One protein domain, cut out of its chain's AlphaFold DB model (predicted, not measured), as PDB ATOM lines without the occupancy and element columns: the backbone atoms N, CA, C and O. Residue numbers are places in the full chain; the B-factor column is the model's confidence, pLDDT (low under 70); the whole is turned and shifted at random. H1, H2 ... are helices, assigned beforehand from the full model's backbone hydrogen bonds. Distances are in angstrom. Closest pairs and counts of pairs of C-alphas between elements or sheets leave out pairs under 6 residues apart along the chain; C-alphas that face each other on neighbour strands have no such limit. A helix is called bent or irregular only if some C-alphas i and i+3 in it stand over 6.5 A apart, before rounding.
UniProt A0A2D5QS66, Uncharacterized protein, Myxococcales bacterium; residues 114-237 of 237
ATOM      1  N   ASN A 114     117.604 107.169  25.796       64.38
ATOM      2  CA  ASN A 114     117.946 106.589  27.082       64.38
ATOM      3  C   ASN A 114     119.105 105.559  27.083       64.38
ATOM      4  O   ASN A 114     119.574 105.206  28.159       64.38
ATOM      5  N   PHE A 115     119.645 105.096  25.944       68.75
ATOM      6  CA  PHE A 115     120.780 104.147  25.936       68.75
ATOM      7  C   PHE A 115     122.019 104.751  26.591       68.75
ATOM      8  O   PHE A 115     122.741 104.091  27.337       68.75
ATOM      9  N   THR A 116     122.278 106.022  26.266       80.88
ATOM     10  CA  THR A 116     123.372 106.783  26.868       80.88
ATOM     11  C   THR A 116     123.120 106.945  28.360       80.88
ATOM     12  O   THR A 116     124.048 106.762  29.136       80.88
ATOM     13  N   LEU A 117     121.869 107.202  28.759       87.25
ATOM     14  CA  LEU A 117     121.479 107.395  30.153       87.25
ATOM     15  C   LEU A 117     121.740 106.148  31.005       87.25
ATOM     16  O   LEU A 117     122.367 106.257  32.050       87.25
ATOM     17  N   TYR A 118     121.313 104.961  30.563       88.56
ATOM     18  CA  TYR A 118     121.480 103.738  31.358       88.56
ATOM     19  C   TYR A 118     122.945 103.338  31.514       88.56
ATOM     20  O   TYR A 118     123.374 102.978  32.609       88.56
ATOM     21  N   LYS A 119     123.737 103.459  30.440       88.12
ATOM     22  CA  LYS A 119     125.184 103.222  30.507       88.12
ATOM     23  C   LYS A 119     125.876 104.238  31.406       88.12
ATOM     24  O   LYS A 119     126.677 103.843  32.245       88.12
ATOM     25  N   LEU A 120     125.550 105.521  31.252       91.06
ATOM     26  CA  LEU A 120     126.109 106.580  32.082       91.06
ATOM     27  C   LEU A 120     125.760 106.353  33.555       91.06
ATOM     28  O   LEU A 120     126.653 106.417  34.384       91.06
ATOM     29  N   SER A 121     124.508 106.008  33.867       91.81
ATOM     30  CA  SER A 121     124.066 105.677  35.227       91.81
ATOM     31  C   SER A 121     124.867 104.522  35.821       91.81
ATOM     32  O   SER A 121     125.315 104.610  36.960       91.81
ATOM     33  N   PHE A 122     125.093 103.457  35.044       91.88
ATOM     34  CA  PHE A 122     125.873 102.306  35.491       91.88
ATOM     35  C   PHE A 122     127.340 102.667  35.770       91.88
ATOM     36  O   PHE A 122     127.849 102.370  36.846       91.88
ATOM     37  N   PHE A 123     128.013 103.344  34.834       93.19
ATOM     38  CA  PHE A 123     129.409 103.748  35.024       93.19
ATOM     39  C   PHE A 123     129.565 104.786  36.133       93.19
ATOM     40  O   PHE A 123     130.498 104.697  36.922       93.19
ATOM     41  N   PHE A 124     128.644 105.741  36.228       93.88
ATOM     42  CA  PHE A 124     128.653 106.752  37.279       93.88
ATOM     43  C   PHE A 124     128.451 106.124  38.663       93.88
ATOM     44  O   PHE A 124     129.191 106.437  39.589       93.88
ATOM     45  N   SER A 125     127.516 105.179  38.785       94.06
ATOM     46  CA  SER A 125     127.343 104.374  39.995       94.06
ATOM     47  C   SER A 125     128.620 103.625  40.375       94.06
ATOM     48  O   SER A 125     129.055 103.697  41.523       94.06
ATOM     49  N   LEU A 126     129.252 102.948  39.411       95.31
ATOM     50  CA  LEU A 126     130.485 102.210  39.656       95.31
ATOM     51  C   LEU A 126     131.608 103.137  40.143       95.31
ATOM     52  O   LEU A 126     132.312 102.795  41.089       95.31
ATOM     53  N   SER A 127     131.737 104.326  39.552       94.81
ATOM     54  CA  SER A 127     132.696 105.341  39.999       94.81
ATOM     55  C   SER A 127     132.426 105.814  41.427       94.81
ATOM     56  O   SER A 127     133.373 105.947  42.197       94.81
ATOM     57  N   ILE A 128     131.158 106.031  41.807       93.75
ATOM     58  CA  ILE A 128     130.792 106.385  43.189       93.75
ATOM     59  C   ILE A 128     131.179 105.255  44.146       93.75
ATOM     60  O   ILE A 128     131.800 105.519  45.171       93.75
ATOM     61  N   ALA A 129     130.852 104.005  43.809       93.25
ATOM     62  CA  ALA A 129     131.174 102.853  44.646       93.25
ATOM     63  C   ALA A 129     132.691 102.713  44.852       93.25
ATOM     64  O   ALA A 129     133.153 102.568  45.981       93.25
ATOM     65  N   ILE A 130     133.480 102.820  43.778       94.81
ATOM     66  CA  ILE A 130     134.945 102.775  43.860       94.81
ATOM     67  C   ILE A 130     135.462 103.915  44.737       94.81
ATOM     68  O   ILE A 130     136.277 103.682  45.622       94.81
ATOM     69  N   TYR A 131     134.974 105.136  44.531       94.62
ATOM     70  CA  TYR A 131     135.412 106.282  45.319       94.62
ATOM     71  C   TYR A 131     135.130 106.097  46.817       94.62
ATOM     72  O   TYR A 131     136.040 106.264  47.626       94.62
ATOM     73  N   LEU A 132     133.911 105.688  47.183       93.00
ATOM     74  CA  LEU A 132     133.516 105.515  48.584       93.00
ATOM     75  C   LEU A 132     134.290 104.395  49.288       93.00
ATOM     76  O   LEU A 132     134.698 104.582  50.426       93.00
ATOM     77  N   TYR A 133     134.504 103.248  48.636       90.75
ATOM     78  CA  TYR A 133     135.102 102.084  49.303       90.75
ATOM     79  C   TYR A 133     136.619 101.953  49.135       90.75
ATOM     80  O   TYR A 133     137.240 101.256  49.928       90.75
ATOM     81  N   PHE A 134     137.230 102.587  48.126       93.56
ATOM     82  CA  PHE A 134     138.675 102.463  47.875       93.56
ATOM     83  C   PHE A 134     139.466 103.745  48.114       93.56
ATOM     84  O   PHE A 134     140.671 103.662  48.327       93.56
ATOM     85  N   ILE A 135     138.831 104.916  48.019       93.62
ATOM     86  CA  ILE A 135     139.544 106.199  48.086       93.62
ATOM     87  C   ILE A 135     139.207 106.934  49.378       93.62
ATOM     88  O   ILE A 135     140.116 107.343  50.087       93.62
ATOM     89  N   ALA A 136     137.920 107.088  49.680       91.94
ATOM     90  CA  ALA A 136     137.438 107.919  50.781       91.94
ATOM     91  C   ALA A 136     136.875 107.104  51.959       91.94
ATOM     92  O   ALA A 136     136.150 107.647  52.783       91.94
ATOM     93  N   PHE A 137     137.167 105.801  52.033       91.88
ATOM     94  CA  PHE A 137     136.560 104.909  53.029       91.88
ATOM     95  C   PHE A 137     136.781 105.394  54.467       91.88
ATOM     96  O   PHE A 137     135.830 105.443  55.243       91.88
ATOM     97  N   ASP A 138     138.004 105.825  54.784       93.44
ATOM     98  CA  ASP A 138     138.379 106.295  56.123       93.44
ATOM     99  C   ASP A 138     137.795 107.679  56.470       93.44
ATOM    100  O   ASP A 138     137.731 108.052  57.642       93.44
ATOM    101  N   ASP A 139     137.347 108.436  55.464       92.88
ATOM    102  CA  ASP A 139     136.798 109.785  55.636       92.88
ATOM    103  C   ASP A 139     135.295 109.771  55.972       92.88
ATOM    104  O   ASP A 139     134.743 110.787  56.410       92.88
ATOM    105  N   PHE A 140     134.612 108.638  55.767       90.69
ATOM    106  CA  PHE A 140     133.174 108.499  55.979       90.69
ATOM    107  C   PHE A 140     132.854 107.615  57.184       90.69
ATOM    108  O   PHE A 140     133.395 106.532  57.373       90.69
ATOM    109  N   SER A 141     131.877 108.052  57.978       91.00
ATOM    110  CA  SER A 141     131.283 107.198  59.012       91.00
ATOM    111  C   SER A 141     130.476 106.046  58.400       91.00
ATOM    112  O   SER A 141     129.963 106.149  57.285       91.00
ATOM    113  N   GLU A 142     130.272 104.974  59.167       87.38
ATOM    114  CA  GLU A 142     129.474 103.812  58.746       87.38
ATOM    115  C   GLU A 142     128.074 104.204  58.248       87.38
ATOM    116  O   GLU A 142     127.627 103.746  57.197       87.38
ATOM    117  N   LEU A 143     127.407 105.130  58.947       88.12
ATOM    118  CA  LEU A 143     126.094 105.638  58.546       88.12
ATOM    119  C   LEU A 143     126.146 106.334  57.175       88.12
ATOM    120  O   LEU A 143     125.242 106.170  56.358       88.12
ATOM    121  N   GLN A 144     127.204 107.103  56.907       89.38
ATOM    122  CA  GLN A 144     127.386 107.789  55.626       89.38
ATOM    123  C   GLN A 144     127.696 106.800  54.497       89.38
ATOM    124  O   GLN A 144     127.201 106.983  53.386       89.38
ATOM    125  N   LEU A 145     128.438 105.725  54.772       89.25
ATOM    126  CA  LEU A 145     128.680 104.643  53.812       89.25
ATOM    127  C   LEU A 145     127.384 103.896  53.460       89.25
ATOM    128  O   LEU A 145     127.156 103.589  52.289       89.25
ATOM    129  N   ILE A 146     126.502 103.666  54.437       88.25
ATOM    130  CA  ILE A 146     125.165 103.090  54.211       88.25
ATOM    131  C   ILE A 146     124.298 104.046  53.384       88.25
ATOM    132  O   ILE A 146     123.681 103.638  52.407       88.25
ATOM    133  N   GLN A 147     124.274 105.340  53.701       87.81
ATOM    134  CA  GLN A 147     123.554 106.324  52.881       87.81
ATOM    135  C   GLN A 147     124.097 106.381  51.445       87.81
ATOM    136  O   GLN A 147     123.331 106.452  50.481       87.81
ATOM    137  N   GLY A 148     125.419 106.285  51.291       87.94
ATOM    138  CA  GLY A 148     126.082 106.177  49.998       87.94
ATOM    139  C   GLY A 148     125.670 104.924  49.224       87.94
ATOM    140  O   GLY A 148     125.511 104.994  48.002       87.94
ATOM    141  N   SER A 149     125.435 103.798  49.908       88.75
ATOM    142  CA  SER A 149     125.032 102.543  49.271       88.75
ATOM    143  C   SER A 149     123.646 102.590  48.649       88.75
ATOM    144  O   SER A 149     123.490 102.122  47.518       88.75
ATOM    145  N   TYR A 150     122.681 103.256  49.295       89.69
ATOM    146  CA  TYR A 150     121.379 103.536  48.687       89.69
ATOM    147  C   TYR A 150     121.541 104.250  47.346       89.69
ATOM    148  O   TYR A 150     120.906 103.870  46.361       89.69
ATOM    149  N   LEU A 151     122.417 105.256  47.279       90.31
ATOM    150  CA  LEU A 151     122.626 106.032  46.064       90.31
ATOM    151  C   LEU A 151     123.268 105.187  44.956       90.31
ATOM    152  O   LEU A 151     122.683 105.039  43.879       90.31
ATOM    153  N   TRP A 152     124.459 104.626  45.190       92.81
ATOM    154  CA  TRP A 152     125.181 103.946  44.114       92.81
ATOM    155  C   TRP A 152     124.478 102.651  43.692       92.81
ATOM    156  O   TRP A 152     124.362 102.421  42.487       92.81
ATOM    157  N   MET A 153     123.918 101.852  44.612       89.62
ATOM    158  CA  MET A 153     123.188 100.637  44.222       89.62
ATOM    159  C   MET A 153     121.933 100.966  43.415       89.62
ATOM    160  O   MET A 153     121.699 100.336  42.384       89.62
ATOM    161  N   THR A 154     121.162 101.986  43.806       90.31
ATOM    162  CA  THR A 154     119.959 102.382  43.057       90.31
ATOM    163  C   THR A 154     120.312 102.815  41.635       90.31
ATOM    164  O   THR A 154     119.672 102.372  40.678       90.31
ATOM    165  N   LEU A 155     121.369 103.618  41.456       91.31
ATOM    166  CA  LEU A 155     121.835 104.018  40.123       91.31
ATOM    167  C   LEU A 155     122.376 102.833  39.307       91.31
ATOM    168  O   LEU A 155     122.178 102.796  38.085       91.31
ATOM    169  N   MET A 156     123.035 101.866  39.957       92.50
ATOM    170  CA  MET A 156     123.536 100.653  39.304       92.50
ATOM    171  C   MET A 156     122.375  99.830  38.752       92.50
ATOM    172  O   MET A 156     122.349  99.489  37.568       92.50
ATOM    173  N   VAL A 157     121.393  99.548  39.609       90.75
ATOM    174  CA  VAL A 157     120.196  98.776  39.280       90.75
ATOM    175  C   VAL A 157     119.409  99.478  38.179       90.75
ATOM    176  O   VAL A 157     119.074  98.847  37.178       90.75
ATOM    177  N   PHE A 158     119.176 100.787  38.296       90.81
ATOM    178  CA  PHE A 158     118.510 101.569  37.255       90.81
ATOM    179  C   PHE A 158     119.206 101.417  35.892       90.81
ATOM    180  O   PHE A 158     118.549 101.154  34.881       90.81
ATOM    181  N   GLY A 159     120.539 101.513  35.865       88.56
ATOM    182  CA  GLY A 159     121.336 101.304  34.657       88.56
ATOM    183  C   GLY A 159     121.196  99.889  34.083       88.56
ATOM    184  O   GLY A 159     120.962  99.732  32.884       88.56
ATOM    185  N   LEU A 160     121.276  98.856  34.924       87.94
ATOM    186  CA  LEU A 160     121.176  97.453  34.503       87.94
ATOM    187  C   LEU A 160     119.786  97.099  33.959       87.94
ATOM    188  O   LEU A 160     119.685  96.531  32.869       87.94
ATOM    189  N   TYR A 161     118.715  97.452  34.677       86.56
ATOM    190  CA  TYR A 161     117.341  97.178  34.240       86.56
ATOM    191  C   TYR A 161     116.984  97.964  32.989       86.56
ATOM    192  O   TYR A 161     116.395  97.402  32.069       86.56
ATOM    193  N   GLY A 162     117.366  99.241  32.925       85.38
ATOM    194  CA  GLY A 162     117.130 100.065  31.746       85.38
ATOM    195  C   GLY A 162     117.860  99.543  30.518       85.38
ATOM    196  O   GLY A 162     117.258  99.447  29.447       85.38
ATOM    197  N   HIS A 163     119.118  99.120  30.676       85.81
ATOM    198  CA  HIS A 163     119.886  98.514  29.593       85.81
ATOM    199  C   HIS A 163     119.266  97.194  29.118       85.81
ATOM    200  O   HIS A 163     119.028  97.038  27.921       85.81
ATOM    201  N   LYS A 164     118.930  96.275  30.036       83.88
ATOM    202  CA  LYS A 164     118.287  95.000  29.680       83.88
ATOM    203  C   LYS A 164     116.925  95.200  29.024       83.88
ATOM    204  O   LYS A 164     116.684  94.640  27.964       83.88
ATOM    205  N   ALA A 165     116.055  96.026  29.605       82.69
ATOM    206  CA  ALA A 165     114.742  96.315  29.034       82.69
ATOM    207  C   ALA A 165     114.870  96.881  27.617       82.69
ATOM    208  O   ALA A 165     114.152  96.469  26.709       82.69
ATOM    209  N   GLN A 166     115.818  97.791  27.404       82.31
ATOM    210  CA  GLN A 166     116.060  98.359  26.090       82.31
ATOM    211  C   GLN A 166     116.558  97.319  25.078       82.31
ATOM    212  O   GLN A 166     116.073  97.320  23.946       82.31
ATOM    213  N   ASN A 167     117.472  96.427  25.471       79.31
ATOM    214  CA  ASN A 167     117.928  95.340  24.602       79.31
ATOM    215  C   ASN A 167     116.765  94.411  24.225       79.31
ATOM    216  O   ASN A 167     116.648  94.057  23.057       79.31
ATOM    217  N   ILE A 168     115.859  94.107  25.163       77.62
ATOM    218  CA  ILE A 168     114.653  93.297  24.911       77.62
ATOM    219  C   ILE A 168     113.705  93.993  23.920       77.62
ATOM    220  O   ILE A 168     113.201  93.367  22.992       77.62
ATOM    221  N   HIS A 169     113.478  95.303  24.049       73.12
ATOM    222  CA  HIS A 169     112.660  96.030  23.067       73.12
ATOM    223  C   HIS A 169     113.300  96.063  21.677       73.12
ATOM    224  O   HIS A 169     112.595  96.001  20.670       73.12
ATOM    225  N   GLN A 170     114.627  96.176  21.608       71.62
ATOM    226  CA  GLN A 170     115.357  96.141  20.343       71.62
ATOM    227  C   GLN A 170     115.330  94.738  19.724       71.62
ATOM    228  O   GLN A 170     115.144  94.609  18.514       71.62
ATOM    229  N   SER A 171     115.463  93.691  20.540       68.88
ATOM    230  CA  SER A 171     115.409  92.299  20.102       68.88
ATOM    231  C   SER A 171     113.992  91.831  19.777       68.88
ATOM    232  O   SER A 171     113.842  90.961  18.930       68.88
ATOM    233  N   SER A 172     112.947  92.465  20.315       64.44
ATOM    234  CA  SER A 172     111.546  92.185  19.961       64.44
ATOM    235  C   SER A 172     111.232  92.381  18.471       64.44
ATOM    236  O   SER A 172     110.226  91.858  17.998       64.44
ATOM    237  N   ARG A 173     112.074  93.108  17.720       62.59
ATOM    238  CA  ARG A 173     111.963  93.244  16.256       62.59
ATOM    239  C   ARG A 173     112.556  92.045  15.486       62.59
ATOM    240  O   ARG A 173     112.352  91.946  14.284       62.59
ATOM    241  N   GLN A 174     113.284  91.141  16.151       63.22
ATOM    242  CA  GLN A 174     113.944  89.958  15.578       63.22
ATOM    243  C   GLN A 174     113.711  88.732  16.483       63.22
ATOM    244  O   GLN A 174     114.414  88.565  17.480       63.22
ATOM    245  N   LYS A 175     112.762  87.850  16.125       56.66
ATOM    246  CA  LYS A 175     112.333  86.698  16.955       56.66
ATOM    247  C   LYS A 175     113.498  85.888  17.547       56.66
ATOM    248  O   LYS A 175     113.529  85.680  18.754       56.66
ATOM    249  N   HIS A 176     114.510  85.550  16.747       57.94
ATOM    250  CA  HIS A 176     115.679  84.801  17.230       57.94
ATOM    251  C   HIS A 176     116.519  85.532  18.287       57.94
ATOM    252  O   HIS A 176     117.040  84.907  19.208       57.94
ATOM    253  N   LYS A 177     116.658  86.860  18.199       63.94
ATOM    254  CA  LYS A 177     117.369  87.637  19.226       63.94
ATOM    255  C   LYS A 177     116.540  87.794  20.495       63.94
ATOM    256  O   LYS A 177     117.106  87.853  21.583       63.94
ATOM    257  N   LEU A 178     115.216  87.872  20.369       69.38
ATOM    258  CA  LEU A 178     114.322  87.905  21.523       69.38
ATOM    259  C   LEU A 178     114.407  86.592  22.307       69.38
ATOM    260  O   LEU A 178     114.552  86.622  23.525       69.38
ATOM    261  N   GLU A 179     114.393  85.451  21.615       67.88
ATOM    262  CA  GLU A 179     114.559  84.132  22.234       67.88
ATOM    263  C   GLU A 179     115.880  84.021  23.001       67.88
ATOM    264  O   GLU A 179     115.884  83.528  24.126       67.88
ATOM    265  N   GLN A 180     116.982  84.545  22.455       71.12
ATOM    266  CA  GLN A 180     118.278  84.573  23.144       71.12
ATOM    267  C   GLN A 180     118.250  85.424  24.425       71.12
ATOM    268  O   GLN A 180     118.734  84.983  25.470       71.12
ATOM    269  N   GLU A 181     117.660  86.621  24.378       73.75
ATOM    270  CA  GLU A 181     117.531  87.497  25.553       73.75
ATOM    271  C   GLU A 181     116.617  86.880  26.626       73.75
ATOM    272  O   GLU A 181     116.943  86.890  27.817       73.75
ATOM    273  N   LEU A 182     115.501  86.267  26.217       74.44
ATOM    274  CA  LEU A 182     114.579  85.568  27.114       74.44
ATOM    275  C   LEU A 182     115.214  84.313  27.724       74.44
ATOM    276  O   LEU A 182     115.090  84.097  28.928       74.44
ATOM    277  N   GLN A 183     115.957  83.519  26.950       73.31
ATOM    278  CA  GLN A 183     116.726  82.386  27.476       73.31
ATOM    279  C   GLN A 183     117.782  82.846  28.487       73.31
ATOM    280  O   GLN A 183     117.957  82.214  29.530       73.31
ATOM    281  N   GLY A 184     118.440  83.978  28.231       73.88
ATOM    282  CA  GLY A 184     119.352  84.608  29.184       73.88
ATOM    283  C   GLY A 184     118.657  84.983  30.497       73.88
ATOM    284  O   GLY A 184     119.193  84.725  31.579       73.88
ATOM    285  N   LEU A 185     117.446  85.544  30.430       75.62
ATOM    286  CA  LEU A 185     116.629  85.856  31.608       75.62
ATOM    287  C   LEU A 185     116.199  84.602  32.366       75.62
ATOM    288  O   LEU A 185     116.323  84.577  33.587       75.62
ATOM    289  N   ILE A 186     115.759  83.555  31.667       76.31
ATOM    290  CA  ILE A 186     115.367  82.275  32.273       76.31
ATOM    291  C   ILE A 186     116.558  81.642  32.991       76.31
ATOM    292  O   ILE A 186     116.429  81.235  34.141       76.31
ATOM    293  N   ARG A 187     117.739  81.621  32.363       74.38
ATOM    294  CA  ARG A 187     118.966  81.107  32.986       74.38
ATOM    295  C   ARG A 187     119.353  81.913  34.224       74.38
ATOM    296  O   ARG A 187     119.705  81.340  35.249       74.38
ATOM    297  N   THR A 188     119.238  83.237  34.146       73.31
ATOM    298  CA  THR A 188     119.433  84.121  35.307       73.31
ATOM    299  C   THR A 188     118.418  83.788  36.406       73.31
ATOM    300  O   THR A 188     118.774  83.710  37.577       73.31
ATOM    301  N   GLY A 189     117.165  83.520  36.036       71.56
ATOM    302  CA  GLY A 189     116.118  83.137  36.972       71.56
ATOM    303  C   GLY A 189     116.341  81.773  37.629       71.56
ATOM    304  O   GLY A 189     116.094  81.624  38.818       71.56
ATOM    305  N   GLN A 190     116.891  80.798  36.905       73.06
ATOM    306  CA  GLN A 190     117.279  79.504  37.477       73.06
ATOM    307  C   GLN A 190     118.377  79.649  38.538       73.06
ATOM    308  O   GLN A 190     118.331  78.958  39.549       73.06
ATOM    309  N   ILE A 191     119.327  80.572  38.341       76.38
ATOM    310  CA  ILE A 191     120.397  80.852  39.313       76.38
ATOM    311  C   ILE A 191     119.835  81.525  40.573       76.38
ATOM    312  O   ILE A 191     120.231  81.176  41.680       76.38
ATOM    313  N   LEU A 192     118.906  82.476  40.418       72.19
ATOM    314  CA  LEU A 192     118.289  83.175  41.552       72.19
ATOM    315  C   LEU A 192     117.183  82.366  42.262       72.19
ATOM    316  O   LEU A 192     116.747  82.753  43.347       72.19
ATOM    317  N   GLY A 193     116.707  81.266  41.673       77.75
ATOM    318  CA  GLY A 193     115.663  80.418  42.254       77.75
ATOM    319  C   GLY A 193     114.363  81.185  42.518       77.75
ATOM    320  O   GLY A 193     113.910  81.975  41.693       77.75
ATOM    321  N   SER A 194     113.746  80.990  43.686       75.19
ATOM    322  CA  SER A 194     112.477  81.641  44.056       75.19
ATOM    323  C   SER A 194     112.550  83.176  44.085       75.19
ATOM    324  O   SER A 194     111.545  83.843  43.843       75.19
ATOM    325  N   PHE A 195     113.738  83.752  44.308       73.94
ATOM    326  CA  PHE A 195     113.946  85.204  44.293       73.94
ATOM    327  C   PHE A 195     113.933  85.799  42.882       73.94
ATOM    328  O   PHE A 195     113.706  86.999  42.718       73.94
ATOM    329  N   ALA A 196     114.105  84.970  41.848       74.44
ATOM    330  CA  ALA A 196     114.071  85.407  40.460       74.44
ATOM    331  C   ALA A 196     112.757  86.079  40.084       74.44
ATOM    332  O   ALA A 196     112.768  87.023  39.303       74.44
ATOM    333  N   LEU A 197     111.634  85.619  40.642       72.88
ATOM    334  CA  LEU A 197     110.332  86.214  40.369       72.88
ATOM    335  C   LEU A 197     110.289  87.668  40.822       72.88
ATOM    336  O   LEU A 197     109.877  88.515  40.047       72.88
ATOM    337  N   ILE A 198     110.772  87.972  42.027       76.75
ATOM    338  CA  ILE A 198     110.759  89.331  42.586       76.75
ATOM    339  C   ILE A 198     111.717  90.238  41.808       76.75
ATOM    340  O   ILE A 198     111.360  91.352  41.432       76.75
ATOM    341  N   VAL A 199     112.918  89.733  41.522       75.06
ATOM    342  CA  VAL A 199     113.971  90.482  40.832       75.06
ATOM    343  C   VAL A 199     113.586  90.719  39.367       75.06
ATOM    344  O   VAL A 199     113.592  91.847  38.894       75.06
ATOM    345  N   LEU A 200     113.164  89.692  38.633       78.38
ATOM    346  CA  LEU A 200     112.872  89.795  37.200       78.38
ATOM    347  C   LEU A 200     111.449  90.287  36.892       78.38
ATOM    348  O   LEU A 200     111.176  90.615  35.737       78.38
ATOM    349  N   PHE A 201     110.558  90.407  37.885       79.25
ATOM    350  CA  PHE A 201     109.178  90.885  37.701       79.25
ATOM    351  C   PHE A 201     109.046  92.150  36.835       79.25
ATOM    352  O   PHE A 201     108.202  92.159  35.933       79.25
ATOM    353  N   PRO A 202     109.864  93.205  37.034       76.38
ATOM    354  CA  PRO A 202     109.772  94.419  36.227       76.38
ATOM    355  C   PRO A 202     110.033  94.160  34.738       76.38
ATOM    356  O   PRO A 202     109.451  94.831  33.888       76.38
ATOM    357  N   LEU A 203     110.881  93.176  34.418       75.62
ATOM    358  CA  LEU A 203     111.282  92.849  33.051       75.62
ATOM    359  C   LEU A 203     110.203  92.066  32.301       75.62
ATOM    360  O   LEU A 203     110.100  92.243  31.097       75.62
ATOM    361  N   PHE A 204     109.346  91.285  32.968       73.62
ATOM    362  CA  PHE A 204     108.267  90.545  32.289       73.62
ATOM    363  C   PHE A 204     107.192  91.448  31.669       73.62
ATOM    364  O   PHE A 204     106.469  91.023  30.775       73.62
ATOM    365  N   LYS A 205     107.093  92.712  32.095       74.88
ATOM    366  CA  LYS A 205     106.140  93.686  31.534       74.88
ATOM    367  C   LYS A 205     106.700  94.480  30.345       74.88
ATOM    368  O   LYS A 205     106.140  95.524  29.999       74.88
ATOM    369  N   TYR A 206     107.772  93.993  29.712       71.06
ATOM    370  CA  TYR A 206     108.446  94.674  28.602       71.06
ATOM    371  C   TYR A 206     107.539  94.949  27.397       71.06
ATOM    372  O   TYR A 206     107.736  95.941  26.714       71.06
ATOM    373  N   GLU A 207     106.507  94.143  27.147       66.62
ATOM    374  CA  GLU A 207     105.618  94.358  25.993       66.62
ATOM    375  C   GLU A 207     104.775  95.634  26.116       66.62
ATOM    376  O   GLU A 207     104.433  96.265  25.118       66.62
ATOM    377  N   ARG A 208     104.438  96.039  27.347       70.75
ATOM    378  CA  ARG A 208     103.497  97.139  27.601       70.75
ATOM    379  C   ARG A 208     104.181  98.414  28.082       70.75
ATOM    380  O   ARG A 208     103.583  99.489  28.017       70.75
ATOM    381  N   TRP A 209     105.364  98.311  28.679       73.25
ATOM    382  CA  TRP A 209     105.993  99.408  29.415       73.25
ATOM    383  C   TRP A 209     107.262  99.885  28.718       73.25
ATOM    384  O   TRP A 209     107.989  99.093  28.137       73.25
ATOM    385  N   SER A 210     107.549 101.188  28.788       78.12
ATOM    386  CA  SER A 210     108.808 101.723  28.266       78.12
ATOM    387  C   SER A 210     109.987 101.282  29.136       78.12
ATOM    388  O   SER A 210     109.841 101.118  30.351       78.12
ATOM    389  N   SER A 211     111.184 101.189  28.546       79.19
ATOM    390  CA  SER A 211     112.410 100.804  29.269       79.19
ATOM    391  C   SER A 211     112.667 101.664  30.506       79.19
ATOM    392  O   SER A 211     113.171 101.165  31.503       79.19
ATOM    393  N   PHE A 212     112.263 102.939  30.469       82.69
ATOM    394  CA  PHE A 212     112.395 103.851  31.605       82.69
ATOM    395  C   PHE A 212     111.504 103.443  32.780       82.69
ATOM    396  O   PHE A 212     111.962 103.412  33.916       82.69
ATOM    397  N   LYS A 213     110.239 103.086  32.517       82.88
ATOM    398  CA  LYS A 213     109.309 102.630  33.564       82.88
ATOM    399  C   LYS A 213     109.790 101.329  34.197       82.88
ATOM    400  O   LYS A 213     109.670 101.163  35.404       82.88
ATOM    401  N   ILE A 214     110.353 100.433  33.388       84.56
ATOM    402  CA  ILE A 214     110.916  99.162  33.854       84.56
ATOM    403  C   ILE A 214     112.161  99.406  34.711       84.56
ATOM    404  O   ILE A 214     112.269  98.835  35.793       84.56
ATOM    405  N   ALA A 215     113.058 100.296  34.274       86.56
ATOM    406  CA  ALA A 215     114.240 100.701  35.032       86.56
ATOM    407  C   ALA A 215     113.874 101.336  36.379       86.56
ATOM    408  O   ALA A 215     114.427 100.961  37.409       86.56
ATOM    409  N   LEU A 216     112.908 102.259  36.373       87.44
ATOM    410  CA  LEU A 216     112.428 102.936  37.573       87.44
ATOM    411  C   LEU A 216     111.771 101.951  38.546       87.44
ATOM    412  O   LEU A 216     112.075 101.973  39.733       87.44
ATOM    413  N   LEU A 217     110.906 101.061  38.049       88.94
ATOM    414  CA  LEU A 217     110.265 100.049  38.886       88.94
ATOM    415  C   LEU A 217     111.300  99.082  39.477       88.94
ATOM    416  O   LEU A 217     111.238  98.788  40.666       88.94
ATOM    417  N   GLY A 218     112.258  98.616  38.672       86.69
ATOM    418  CA  GLY A 218     113.336  97.746  39.143       86.69
ATOM    419  C   GLY A 218     114.186  98.408  40.224       86.69
ATOM    420  O   GLY A 218     114.456  97.785  41.247       86.69
ATOM    421  N   ALA A 219     114.537  99.683  40.042       88.88
ATOM    422  CA  ALA A 219     115.270 100.463  41.035       88.88
ATOM    423  C   ALA A 219     114.473 100.647  42.338       88.88
ATOM    424  O   ALA A 219     115.029 100.471  43.414       88.88
ATOM    425  N   LEU A 220     113.167 100.926  42.255       89.38
ATOM    426  CA  LEU A 220     112.296 101.057  43.430       89.38
ATOM    427  C   LEU A 220     112.165  99.748  44.212       89.38
ATOM    428  O   LEU A 220     112.274  99.757  45.435       89.38
ATOM    429  N   VAL A 221     111.949  98.625  43.522       87.81
ATOM    430  CA  VAL A 221     111.875  97.304  44.164       87.81
ATOM    431  C   VAL A 221     113.181  97.004  44.898       87.81
ATOM    432  O   VAL A 221     113.153  96.581  46.050       87.81
ATOM    433  N   TRP A 222     114.321  97.276  44.263       88.00
ATOM    434  CA  TRP A 222     115.626  97.103  44.895       88.00
ATOM    435  C   TRP A 222     115.851  98.025  46.083       88.00
ATOM    436  O   TRP A 222     116.380  97.565  47.085       88.00
ATOM    437  N   LEU A 223     115.419  99.283  46.011       89.62
ATOM    438  CA  LEU A 223     115.514 100.221  47.127       89.62
ATOM    439  C   LEU A 223     114.750  99.696  48.348       89.62
ATOM    440  O   LEU A 223     115.290  99.699  49.447       89.62
ATOM    441  N   VAL A 224     113.541  99.160  48.152       89.88
ATOM    442  CA  VAL A 224     112.758  98.539  49.237       89.88
ATOM    443  C   VAL A 224     113.461  97.305  49.804       89.88
ATOM    444  O   VAL A 224     113.515  97.137  51.018       89.88
ATOM    445  N   ILE A 225     114.020  96.441  48.952       87.88
ATOM    446  CA  ILE A 225     114.777  95.259  49.402       87.88
ATOM    447  C   ILE A 225     115.995  95.679  50.232       87.88
ATOM    448  O   ILE A 225     116.282  95.071  51.259       87.88
ATOM    449  N   LEU A 226     116.694  96.719  49.790       87.38
ATOM    450  CA  LEU A 226     117.900  97.242  50.419       87.38
ATOM    451  C   LEU A 226     117.582  97.906  51.769       87.38
ATOM    452  O   LEU A 226     118.278  97.652  52.746       87.38
ATOM    453  N   GLU A 227     116.470  98.639  51.858       88.31
ATOM    454  CA  GLU A 227     115.933  99.172  53.117       88.31
ATOM    455  C   GLU A 227     115.617  98.050  54.113       88.31
ATOM    456  O   GLU A 227     116.078  98.068  55.253       88.31
ATOM    457  N   VAL A 228     114.877  97.024  53.676       87.50
ATOM    458  CA  VAL A 228     114.556  95.863  54.521       87.50
ATOM    459  C   VAL A 228     115.832  95.160  54.973       87.50
ATOM    460  O   VAL A 228     115.935  94.783  56.139       87.50
ATOM    461  N   PHE A 229     116.814  95.002  54.087       86.06
ATOM    462  CA  PHE A 229     118.101  94.400  54.416       86.06
ATOM    463  C   PHE A 229     118.823  95.178  55.521       86.06
ATOM    464  O   PHE A 229     119.221  94.575  56.515       86.06
ATOM    465  N   TYR A 230     118.937  96.502  55.412       85.50
ATOM    466  CA  TYR A 230     119.564  97.304  56.464       85.50
ATOM    467  C   TYR A 230     118.754  97.278  57.769       85.50
ATOM    468  O   TYR A 230     119.313  97.059  58.838       85.50
ATOM    469  N   LEU A 231     117.429  97.383  57.718       86.50
ATOM    470  CA  LEU A 231     116.616  97.341  58.937       86.50
ATOM    471  C   LEU A 231     116.665  95.996  59.667       86.50
ATOM    472  O   LEU A 231     116.534  95.976  60.890       86.50
ATOM    473  N   THR A 232     116.810  94.888  58.939       85.19
ATOM    474  CA  THR A 232     116.767  93.535  59.513       85.19
ATOM    475  C   THR A 232     118.144  92.991  59.842       85.19
ATOM    476  O   THR A 232     118.340  92.498  60.943       85.19
ATOM    477  N   VAL A 233     119.086  93.076  58.905       79.56
ATOM    478  CA  VAL A 233     120.411  92.465  59.028       79.56
ATOM    479  C   VAL A 233     121.357  93.404  59.760       79.56
ATOM    480  O   VAL A 233     122.010  92.975  60.704       79.56
ATOM    481  N   TRP A 234     121.391  94.687  59.387       70.69
ATOM    482  CA  TRP A 234     122.325  95.640  59.994       70.69
ATOM    483  C   TRP A 234     121.967  95.975  61.443       70.69
ATOM    484  O   TRP A 234     122.851  95.991  62.280       70.69
ATOM    485  N   ASN A 235     120.685  96.152  61.778       70.06
ATOM    486  CA  ASN A 235     120.287  96.326  63.186       70.06
ATOM    487  C   ASN A 235     120.468  95.059  64.041       70.06
ATOM    488  O   ASN A 235     120.381  95.140  65.265       70.06
ATOM    489  N   SER A 236     120.622  93.887  63.417       63.44
ATOM    490  CA  SER A 236     120.833  92.617  64.125       63.44
ATOM    491  C   SER A 236     122.308  92.253  64.323       63.44
ATOM    492  O   SER A 236     122.587  91.299  65.051       63.44
ATOM    493  N   LEU A 237     123.212  92.974  63.651       58.03
ATOM    494  CA  LEU A 237     124.669  92.846  63.729       58.03
ATOM    495  C   LEU A 237     125.230  93.847  64.743       58.03
ATOM    496  O   LEU A 237     126.207  93.464  65.422       58.03
TER     497      LEU A 237
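Overview. This is residues 114 to 237 of the 237 residues of an uncharacterized protein of Myxococcales bacterium (UniProt A0A2D5QS66). Three long helices make a row, with H2 in the middle and H1 and H4 packing along it on either side; past the far end of H2 the chain turns into a bent fourth helix, H3, whose first arm H3a splays away from H2 as an open V and whose second arm H3b folds back to H4. The printed part has 124 residues, with four named helices in the order H1, H2, H3, H4 and no named strand; its class is all helix. It is only just compact, close to loose, with a radius of gyration of the C-alphas of 16.2 A, and its elongated outline spans 51 by 32 by 22 A.

Along the chain. Find C-alpha 114 at (117.946, 106.589, 27.082); from there H1 runs through residues 114 to 135, 30.1 A long. It is neither bent nor irregular, but only just: C-alphas 132 and 135 are 6.1 A apart. H2 starts at C-alpha 142 at (129.474, 103.812, 58.746) and runs to residue 171, 42.7 A. H3, residues 175 to 204, was assigned as one helix by its hydrogen bonds but is bent, with C-alphas 191 and 194 9.3 A apart. Its arms are H3a, residues 175 to 191, 24.5 A, and H3b, residues 194 to 204, 15.3 A; H3b is irregular, with C-alphas 199 and 202 7.4 A apart. H4, residues 211 to 232, 31.4 A, ends at C-alpha 232 at (116.767, 93.535, 59.513).

Arrangement. Look first at H2, the hub. H1 and H2 are a hairpin and touch, closest at the C-alphas of Tyr 118 and Gly 159, 4.1 A, with a shallow tilt of 27 degrees, opposite ways. H2 touches H4 at Gly 162 and Ala 215, whose C-alphas are the closest at 4.4 A, with a shallow tilt of 31 degrees, opposite ways. H2 and H3a, also a hairpin, touch through residues 167 to 171 and 177 to 181 alone, closest at the C-alphas of Ser 171 and Leu 178, 4.7 A; their shallow tilt of 33 degrees is only just short of steep. The hairpin of H3b and H4 touches closest at the C-alphas of Pro 202 and Ile 214, 5.4 A. H1 is apart from H3a and H3b. Every O i to N i+4 pair is within hydrogen-bond range in H1, H3a and H4; H2 has 25 of 26 and H3b 4 of 7.

Size, cuts and confidence. The two C-alphas farthest apart, those of Asp 139 and Lys 175, are 51.3 A apart. The printed part has no cut and no long link; H2 to H3 is tight. Mean pLDDT of the printed part is 81.9; look for values under 70 at residues 114 to 115, 171 to 179, 207 and 236 to 237.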